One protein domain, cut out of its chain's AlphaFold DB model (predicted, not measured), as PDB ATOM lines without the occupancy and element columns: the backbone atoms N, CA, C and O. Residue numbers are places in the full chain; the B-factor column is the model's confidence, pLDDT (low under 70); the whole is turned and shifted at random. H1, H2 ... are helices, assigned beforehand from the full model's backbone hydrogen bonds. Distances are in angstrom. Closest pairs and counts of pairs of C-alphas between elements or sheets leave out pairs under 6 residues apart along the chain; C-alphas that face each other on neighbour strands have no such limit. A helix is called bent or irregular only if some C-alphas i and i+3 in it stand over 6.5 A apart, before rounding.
ATOM      1  N   ALA A  92       0.462  50.357  32.553       64.50
ATOM      2  CA  ALA A  92       1.655  49.537  32.339       64.50
ATOM      3  C   ALA A  92       1.316  48.178  31.699       64.50
ATOM      4  O   ALA A  92       2.048  47.711  30.824       64.50
ATOM      5  N   GLY A  93       0.173  47.586  32.074       72.81
ATOM      6  CA  GLY A  93      -0.347  46.367  31.450       72.81
ATOM      7  C   GLY A  93      -0.681  46.557  29.967       72.81
ATOM      8  O   GLY A  93      -0.264  45.752  29.139       72.81
ATOM      9  N   GLU A  94      -1.335  47.662  29.608       77.94
ATOM     10  CA  GLU A  94      -1.716  47.955  28.221       77.94
ATOM     11  C   GLU A  94      -0.517  48.283  27.326       77.94
ATOM     12  O   GLU A  94      -0.528  47.990  26.127       77.94
ATOM     13  N   LEU A  95       0.514  48.939  27.867       79.94
ATOM     14  CA  LEU A  95       1.750  49.215  27.131       79.94
ATOM     15  C   LEU A  95       2.512  47.917  26.850       79.94
ATOM     16  O   LEU A  95       2.961  47.701  25.721       79.94
ATOM     17  N   PHE A  96       2.606  47.035  27.848       81.81
ATOM     18  CA  PHE A  96       3.228  45.724  27.699       81.81
ATOM     19  C   PHE A  96       2.465  44.836  26.709       81.81
ATOM     20  O   PHE A  96       3.077  44.253  25.815       81.81
ATOM     21  N   GLU A  97       1.135  44.782  26.805       85.19
ATOM     22  CA  GLU A  97       0.284  44.033  25.876       85.19
ATOM     23  C   GLU A  97       0.444  44.534  24.436       85.19
ATOM     24  O   GLU A  97       0.701  43.748  23.520       85.19
ATOM     25  N   ARG A  98       0.383  45.856  24.227       86.69
ATOM     26  CA  ARG A  98       0.603  46.460  22.904       86.69
ATOM     27  C   ARG A  98       1.989  46.145  22.353       86.69
ATOM     28  O   ARG A  98       2.121  45.875  21.159       86.69
ATOM     29  N   TRP A  99       3.022  46.192  23.190       89.38
ATOM     30  CA  TRP A  99       4.381  45.848  22.783       89.38
ATOM     31  C   TRP A  99       4.492  44.371  22.387       89.38
ATOM     32  O   TRP A  99       4.988  44.067  21.302       89.38
ATOM     33  N   LEU A 100       3.943  43.466  23.199       92.81
ATOM     34  CA  LEU A 100       3.941  42.029  22.933       92.81
ATOM     35  C   LEU A 100       3.216  41.695  21.625       92.81
ATOM     36  O   LEU A 100       3.752  40.957  20.799       92.81
ATOM     37  N   LEU A 101       2.038  42.284  21.393       92.56
ATOM     38  CA  LEU A 101       1.282  42.096  20.154       92.56
ATOM     39  C   LEU A 101       2.058  42.593  18.931       92.56
ATOM     40  O   LEU A 101       2.047  41.930  17.892       92.56
ATOM     41  N   ARG A 102       2.777  43.717  19.037       91.50
ATOM     42  CA  ARG A 102       3.623  44.231  17.946       91.50
ATOM     43  C   ARG A 102       4.780  43.289  17.637       91.50
ATOM     44  O   ARG A 102       5.003  42.981  16.468       91.50
ATOM     45  N   VAL A 103       5.485  42.814  18.663       93.94
ATOM     46  CA  VAL A 103       6.598  41.866  18.505       93.94
ATOM     47  C   VAL A 103       6.104  40.563  17.885       93.94
ATOM     48  O   VAL A 103       6.680  40.096  16.906       93.94
ATOM     49  N   LEU A 104       5.000  40.013  18.391       95.56
ATOM     50  CA  LEU A 104       4.406  38.787  17.867       95.56
ATOM     51  C   LEU A 104       3.995  38.949  16.397       95.56
ATOM     52  O   LEU A 104       4.314  38.099  15.568       95.56
ATOM     53  N   THR A 105       3.355  40.070  16.061       94.88
ATOM     54  CA  THR A 105       2.975  40.395  14.679       94.88
ATOM     55  C   THR A 105       4.198  40.479  13.765       94.88
ATOM     56  O   THR A 105       4.186  39.912  12.676       94.88
ATOM     57  N   ALA A 106       5.274  41.136  14.210       92.44
ATOM     58  CA  ALA A 106       6.512  41.240  13.444       92.44
ATOM     59  C   ALA A 106       7.159  39.865  13.212       92.44
ATOM     60  O   ALA A 106       7.556  39.555  12.089       92.44
ATOM     61  N   ILE A 107       7.205  39.013  14.241       96.81
ATOM     62  CA  ILE A 107       7.717  37.641  14.135       96.81
ATOM     63  C   ILE A 107       6.895  36.838  13.124       96.81
ATOM     64  O   ILE A 107       7.473  36.200  12.245       96.81
ATOM     65  N   PHE A 108       5.562  36.894  13.198       96.25
ATOM     66  CA  PHE A 108       4.703  36.198  12.239       96.25
ATOM     67  C   PHE A 108       4.881  36.716  10.812       96.25
ATOM     68  O   PHE A 108       4.958  35.908   9.891       96.25
ATOM     69  N   ALA A 109       5.002  38.030  10.614       94.19
ATOM     70  CA  ALA A 109       5.255  38.601   9.295       94.19
ATOM     71  C   ALA A 109       6.575  38.082   8.701       94.19
ATOM     72  O   ALA A 109       6.606  37.636   7.553       94.19
ATOM     73  N   ILE A 110       7.647  38.058   9.499       97.25
ATOM     74  CA  ILE A 110       8.947  37.511   9.088       97.25
ATOM     75  C   ILE A 110       8.832  36.013   8.782       97.25
ATOM     76  O   ILE A 110       9.338  35.561   7.757       97.25
ATOM     77  N   ALA A 111       8.141  35.245   9.627       95.56
ATOM     78  CA  ALA A 111       7.939  33.813   9.423       95.56
ATOM     79  C   ALA A 111       7.173  33.519   8.125       95.56
ATOM     80  O   ALA A 111       7.574  32.638   7.368       95.56
ATOM     81  N   VAL A 112       6.118  34.283   7.824       94.44
ATOM     82  CA  VAL A 112       5.370  34.168   6.563       94.44
ATOM     83  C   VAL A 112       6.282  34.442   5.370       94.44
ATOM     84  O   VAL A 112       6.322  33.632   4.447       94.44
ATOM     85  N   ILE A 113       7.056  35.532   5.399       95.25
ATOM     86  CA  ILE A 113       8.005  35.864   4.325       95.25
ATOM     87  C   ILE A 113       9.023  34.735   4.138       95.25
ATOM     88  O   ILE A 113       9.268  34.311   3.010       95.25
ATOM     89  N   ALA A 114       9.579  34.205   5.230       95.69
ATOM     90  CA  ALA A 114      10.547  33.114   5.188       95.69
ATOM     91  C   ALA A 114       9.948  31.828   4.595       95.69
ATOM     92  O   ALA A 114      10.565  31.204   3.732       95.69
ATOM     93  N   VAL A 115       8.731  31.450   4.998       94.88
ATOM     94  CA  VAL A 115       8.026  30.272   4.465       94.88
ATOM     95  C   VAL A 115       7.704  30.446   2.982       94.88
ATOM     96  O   VAL A 115       7.899  29.516   2.202       94.88
ATOM     97  N   VAL A 116       7.249  31.629   2.565       93.75
ATOM     98  CA  VAL A 116       6.985  31.932   1.152       93.75
ATOM     99  C   VAL A 116       8.279  31.913   0.334       93.75
ATOM    100  O   VAL A 116       8.286  31.370  -0.766       93.75
ATOM    101  N   ALA A 117       9.390  32.429   0.861       93.31
ATOM    102  CA  ALA A 117      10.677  32.402   0.168       93.31
ATOM    103  C   ALA A 117      11.237  30.976   0.029       93.31
ATOM    104  O   ALA A 117      11.742  30.615  -1.031       93.31
ATOM    105  N   ALA A 118      11.125  30.158   1.078       94.94
ATOM    106  CA  ALA A 118      11.657  28.795   1.089       94.94
ATOM    107  C   ALA A 118      10.778  27.804   0.312       94.94
ATOM    108  O   ALA A 118      11.288  26.918  -0.369       94.94
ATOM    109  N   TYR A 119       9.456  27.947   0.415       92.25
ATOM    110  CA  TYR A 119       8.501  26.944  -0.052       92.25
ATOM    111  C   TYR A 119       7.487  27.484  -1.064       92.25
ATOM    112  O   TYR A 119       6.718  26.709  -1.616       92.25
ATOM    113  N   GLY A 120       7.451  28.783  -1.354       86.75
ATOM    114  CA  GLY A 120       6.446  29.357  -2.254       86.75
ATOM    115  C   GLY A 120       6.438  28.684  -3.624       86.75
ATOM    116  O   GLY A 120       5.381  28.312  -4.118       86.75
ATOM    117  N   ALA A 121       7.607  28.410  -4.204       87.00
ATOM    118  CA  ALA A 121       7.696  27.803  -5.532       87.00
ATOM    119  C   ALA A 121       7.015  26.420  -5.644       87.00
ATOM    120  O   ALA A 121       6.515  26.084  -6.714       87.00
ATOM    121  N   GLN A 122       6.961  25.633  -4.559       89.44
ATOM    122  CA  GLN A 122       6.389  24.278  -4.584       89.44
ATOM    123  C   GLN A 122       4.861  24.249  -4.421       89.44
ATOM    124  O   GLN A 122       4.218  23.369  -4.986       89.44
ATOM    125  N   TRP A 123       4.263  25.181  -3.670       84.81
ATOM    126  CA  TRP A 123       2.816  25.170  -3.405       84.81
ATOM    127  C   TRP A 123       2.056  26.304  -4.100       84.81
ATOM    128  O   TRP A 123       0.899  26.108  -4.466       84.81
ATOM    129  N   MET A 124       2.676  27.461  -4.352       85.19
ATOM    130  CA  MET A 124       2.011  28.631  -4.948       85.19
ATOM    131  C   MET A 124       1.325  28.326  -6.295       85.19
ATOM    132  O   MET A 124       0.200  28.787  -6.479       85.19
ATOM    133  N   PRO A 125       1.893  27.512  -7.213       86.00
ATOM    134  CA  PRO A 125       1.211  27.158  -8.462       86.00
ATOM    135  C   PRO A 125      -0.093  26.371  -8.253       86.00
ATOM    136  O   PRO A 125      -1.056  26.568  -8.993       86.00
ATOM    137  N   ALA A 126      -0.161  25.519  -7.223       83.44
ATOM    138  CA  ALA A 126      -1.380  24.785  -6.891       83.44
ATOM    139  C   ALA A 126      -2.486  25.743  -6.423       83.44
ATOM    140  O   ALA A 126      -3.635  25.609  -6.839       83.44
ATOM    141  N   PHE A 127      -2.139  26.777  -5.655       79.88
ATOM    142  CA  PHE A 127      -3.088  27.837  -5.303       79.88
ATOM    143  C   PHE A 127      -3.440  28.732  -6.493       79.88
ATOM    144  O   PHE A 127      -4.593  29.130  -6.621       79.88
ATOM    145  N   ALA A 128      -2.496  28.997  -7.400       79.56
ATOM    146  CA  ALA A 128      -2.767  29.754  -8.620       79.56
ATOM    147  C   ALA A 128      -3.821  29.061  -9.499       79.56
ATOM    148  O   ALA A 128      -4.656  29.737 -10.086       79.56
ATOM    149  N   SER A 129      -3.844  27.721  -9.533       73.88
ATOM    150  CA  SER A 129      -4.895  26.968 -10.236       73.88
ATOM    151  C   SER A 129      -6.274  27.013  -9.562       73.88
ATOM    152  O   SER A 129      -7.282  26.795 -10.228       73.88
ATOM    153  N   LEU A 130      -6.329  27.312  -8.259       78.81
ATOM    154  CA  LEU A 130      -7.577  27.522  -7.515       78.81
ATOM    155  C   LEU A 130      -8.060  28.971  -7.610       78.81
ATOM    156  O   LEU A 130      -9.195  29.269  -7.236       78.81
ATOM    157  N   TRP A 131      -7.201  29.873  -8.085       73.44
ATOM    158  CA  TRP A 131      -7.550  31.268  -8.234       73.44
ATOM    159  C   TRP A 131      -8.467  31.432  -9.451       73.44
ATOM    160  O   TRP A 131      -8.061  31.104 -10.570       73.44
ATOM    161  N   SER A 138     -14.261  41.538 -11.118       79.56
ATOM    162  CA  SER A 138     -13.646  41.088  -9.858       79.56
ATOM    163  C   SER A 138     -12.368  41.861  -9.512       79.56
ATOM    164  O   SER A 138     -12.093  42.089  -8.335       79.56
ATOM    165  N   ALA A 139     -11.621  42.309 -10.528       81.62
ATOM    166  CA  ALA A 139     -10.448  43.154 -10.350       81.62
ATOM    167  C   ALA A 139     -10.828  44.550  -9.822       81.62
ATOM    168  O   ALA A 139     -10.155  45.044  -8.920       81.62
ATOM    169  N   ASP A 140     -11.939  45.130 -10.293       85.19
ATOM    170  CA  ASP A 140     -12.472  46.397  -9.769       85.19
ATOM    171  C   ASP A 140     -12.837  46.293  -8.281       85.19
ATOM    172  O   ASP A 140     -12.441  47.138  -7.476       85.19
ATOM    173  N   TRP A 141     -13.531  45.222  -7.878       87.06
ATOM    174  CA  TRP A 141     -13.868  44.990  -6.468       87.06
ATOM    175  C   TRP A 141     -12.635  44.739  -5.598       87.06
ATOM    176  O   TRP A 141     -12.559  45.259  -4.484       87.06
ATOM    177  N   ALA A 142     -11.657  43.980  -6.098       86.81
ATOM    178  CA  ALA A 142     -10.395  43.762  -5.398       86.81
ATOM    179  C   ALA A 142      -9.627  45.080  -5.218       86.81
ATOM    180  O   ALA A 142      -9.150  45.366  -4.122       86.81
ATOM    181  N   GLY A 143      -9.567  45.912  -6.261       87.62
ATOM    182  CA  GLY A 143      -8.965  47.242  -6.206       87.62
ATOM    183  C   GLY A 143      -9.665  48.159  -5.205       87.62
ATOM    184  O   GLY A 143      -8.997  48.830  -4.420       87.62
ATOM    185  N   LEU A 144     -10.999  48.139  -5.160       93.31
ATOM    186  CA  LEU A 144     -11.788  48.926  -4.212       93.31
ATOM    187  C   LEU A 144     -11.576  48.465  -2.763       93.31
ATOM    188  O   LEU A 144     -11.446  49.295  -1.864       93.31
ATOM    189  N   LEU A 145     -11.471  47.153  -2.536       91.50
ATOM    190  CA  LEU A 145     -11.160  46.581  -1.226       91.50
ATOM    191  C   LEU A 145      -9.750  46.982  -0.779       91.50
ATOM    192  O   LEU A 145      -9.581  47.486   0.331       91.50
ATOM    193  N   VAL A 146      -8.753  46.840  -1.658       93.31
ATOM    194  CA  VAL A 146      -7.370  47.269  -1.399       93.31
ATOM    195  C   VAL A 146      -7.308  48.771  -1.127       93.31
ATOM    196  O   VAL A 146      -6.659  49.186  -0.170       93.31
ATOM    197  N   GLY A 147      -8.016  49.586  -1.910       93.88
ATOM    198  CA  GLY A 147      -8.097  51.031  -1.716       93.88
ATOM    199  C   GLY A 147      -8.715  51.401  -0.369       93.88
ATOM    200  O   GLY A 147      -8.145  52.199   0.371       93.88
ATOM    201  N   CYS A 148      -9.833  50.772  -0.002       93.75
ATOM    202  CA  CYS A 148     -10.482  50.977   1.293       93.75
ATOM    203  C   CYS A 148      -9.554  50.595   2.457       93.75
ATOM    204  O   CYS A 148      -9.414  51.339   3.429       93.75
ATOM    205  N   LEU A 149      -8.859  49.463   2.333       94.25
ATOM    206  CA  LEU A 149      -7.931  48.976   3.345       94.25
ATOM    207  C   LEU A 149      -6.710  49.902   3.477       94.25
ATOM    208  O   LEU A 149      -6.319  50.239   4.594       94.25
ATOM    209  N   ALA A 150      -6.166  50.390   2.361       91.69
ATOM    210  CA  ALA A 150      -5.070  51.354   2.345       91.69
ATOM    211  C   ALA A 150      -5.464  52.690   2.993       91.69
ATOM    212  O   ALA A 150      -4.721  53.205   3.825       91.69
ATOM    213  N   VAL A 151      -6.648  53.225   2.673       94.94
ATOM    214  CA  VAL A 151      -7.170  54.457   3.290       94.94
ATOM    215  C   VAL A 151      -7.396  54.262   4.788       94.94
ATOM    216  O   VAL A 151      -7.009  55.121   5.577       94.94
ATOM    217  N   SER A 152      -7.959  53.125   5.199       90.50
ATOM    218  CA  SER A 152      -8.165  52.800   6.615       90.50
ATOM    219  C   SER A 152      -6.839  52.735   7.379       90.50
ATOM    220  O   SER A 152      -6.702  53.340   8.442       90.50
ATOM    221  N   LEU A 153      -5.822  52.077   6.814       89.56
ATOM    222  CA  LEU A 153      -4.487  52.008   7.412       89.56
ATOM    223  C   LEU A 153      -3.799  53.375   7.459       89.56
ATOM    224  O   LEU A 153      -3.198  53.714   8.478       89.56
ATOM    225  N   ALA A 154      -3.911  54.175   6.397       89.38
ATOM    226  CA  ALA A 154      -3.372  55.529   6.358       89.38
ATOM    227  C   ALA A 154      -4.033  56.414   7.421       89.38
ATOM    228  O   ALA A 154      -3.336  57.074   8.188       89.38
ATOM    229  N   TRP A 155      -5.362  56.362   7.538       90.44
ATOM    230  CA  TRP A 155      -6.112  57.098   8.551       90.44
ATOM    231  C   TRP A 155      -5.713  56.687   9.969       90.44
ATOM    232  O   TRP A 155      -5.427  57.537  10.810       90.44
ATOM    233  N   GLN A 156      -5.608  55.382  10.231       86.06
ATOM    234  CA  GLN A 156      -5.125  54.882  11.519       86.06
ATOM    235  C   GLN A 156      -3.681  55.314  11.809       86.06
ATOM    236  O   GLN A 156      -3.352  55.594  12.960       86.06
ATOM    237  N   GLY A 157      -2.821  55.385  10.788       84.62
ATOM    238  CA  GLY A 157      -1.461  55.911  10.900       84.62
ATOM    239  C   GLY A 157      -1.437  57.394  11.271       84.62
ATOM    240  O   GLY A 157      -0.746  57.771  12.212       84.62
ATOM    241  N   VAL A 158      -2.253  58.212  10.603       85.94
ATOM    242  CA  VAL A 158      -2.391  59.652  10.880       85.94
ATOM    243  C   VAL A 158      -2.917  59.893  12.294       85.94
ATOM    244  O   VAL A 158      -2.334  60.676  13.034       85.94
ATOM    245  N   VAL A 159      -3.953  59.166  12.728       84.50
ATOM    246  CA  VAL A 159      -4.474  59.257  14.104       84.50
ATOM    247  C   VAL A 159      -3.406  58.896  15.139       84.50
ATOM    248  O   VAL A 159      -3.328  59.531  16.188       84.50
ATOM    249  N   ARG A 160      -2.563  57.895  14.860       81.75
ATOM    250  CA  ARG A 160      -1.453  57.526  15.752       81.75
ATOM    251  C   ARG A 160      -0.357  58.589  15.789       81.75
ATOM    252  O   ARG A 160       0.198  58.802  16.858       81.75
ATOM    253  N   LEU A 161      -0.065  59.236  14.661       80.00
ATOM    254  CA  LEU A 161       0.913  60.321  14.590       80.00
ATOM    255  C   LEU A 161       0.432  61.553  15.368       80.00
ATOM    256  O   LEU A 161       1.163  62.049  16.213       80.00
ATOM    257  N   MET A 162      -0.822  61.972  15.167       82.19
ATOM    258  CA  MET A 162      -1.392  63.129  15.874       82.19
ATOM    259  C   MET A 162      -1.405  62.936  17.396       82.19
ATOM    260  O   MET A 162      -1.090  63.860  18.136       82.19
ATOM    261  N   ARG A 163      -1.700  61.719  17.874       73.94
ATOM    262  CA  ARG A 163      -1.626  61.398  19.311       73.94
ATOM    263  C   ARG A 163      -0.193  61.355  19.848       73.94
ATOM    264  O   ARG A 163       0.008  61.612  21.025       73.94
ATOM    265  N   ALA A 164       0.791  61.019  19.013       69.06
ATOM    266  CA  ALA A 164       2.197  61.046  19.414       69.06
ATOM    267  C   ALA A 164       2.731  62.485  19.544       69.06
ATOM    268  O   ALA A 164       3.570  62.734  20.406       69.06
ATOM    269  N   ASP A 165       2.219  63.423  18.739       60.50
ATOM    270  CA  ASP A 165       2.571  64.847  18.834       60.50
ATOM    271  C   ASP A 165       1.980  65.517  20.090       60.50
ATOM    272  O   ASP A 165       2.641  66.359  20.696       60.50
ATOM    273  N   GLU A 166       0.781  65.117  20.536       58.28
ATOM    274  CA  GLU A 166       0.174  65.607  21.790       58.28
ATOM    275  C   GLU A 166       0.937  65.155  23.052       58.28
ATOM    276  O   GLU A 166       0.880  65.831  24.080       58.28
ATOM    277  N   GLU A 167       1.685  64.050  22.984       56.22
ATOM    278  CA  GLU A 167       2.483  63.527  24.102       56.22
ATOM    279  C   GLU A 167       3.910  64.111  24.176       56.22
ATOM    280  O   GLU A 167       4.646  63.780  25.106       56.22
TER     281      GLU A 167
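This is residues 92 to 131 and 138 to 167 of the 173 residues of an uncharacterized protein of Lysobacter soli (UniProt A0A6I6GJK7). Two long helical rods with empty space between them make an open, three-sided frame: H1a leads out, the short arm H1b turns the corner, and H2, beyond a cut, runs back. The 70 printed residues hold two named helices, H1 then H2, and no named strand: all helix. The whole is extended, radius of gyration of the C-alphas 17.8 A, and flat, spanning 50 by 31 by 16 A.

Find C-alpha 92 at (1.655, 49.537, 32.339), where H1, residues 92 to 130, begins. By its hydrogen bonds it was assigned as one helix, but it is bent: C-alphas 118 and 121 are 7.8 A apart. Arm H1a, residues 92 to 118, is 38.8 A long; arm H1b, residues 121 to 130, is irregular, with C-alphas 122 and 125 7.1 A apart. H2, residues 138 to 166, runs 42.4 A to C-alpha 166 at (0.174, 65.607, 21.790).

H1a and H1b are about perpendicular, at 86 degrees. H2 is apart from both arms. Every O i to N i+4 pair is within hydrogen-bond range in H1a and H2, and 4 of 6 in H1b.

Residues 132 to 137 are not printed; C-alphas 131 and 138 are 11.7 A apart across the cut. Look for pLDDT under 70 at residues 92 and 164 to 167.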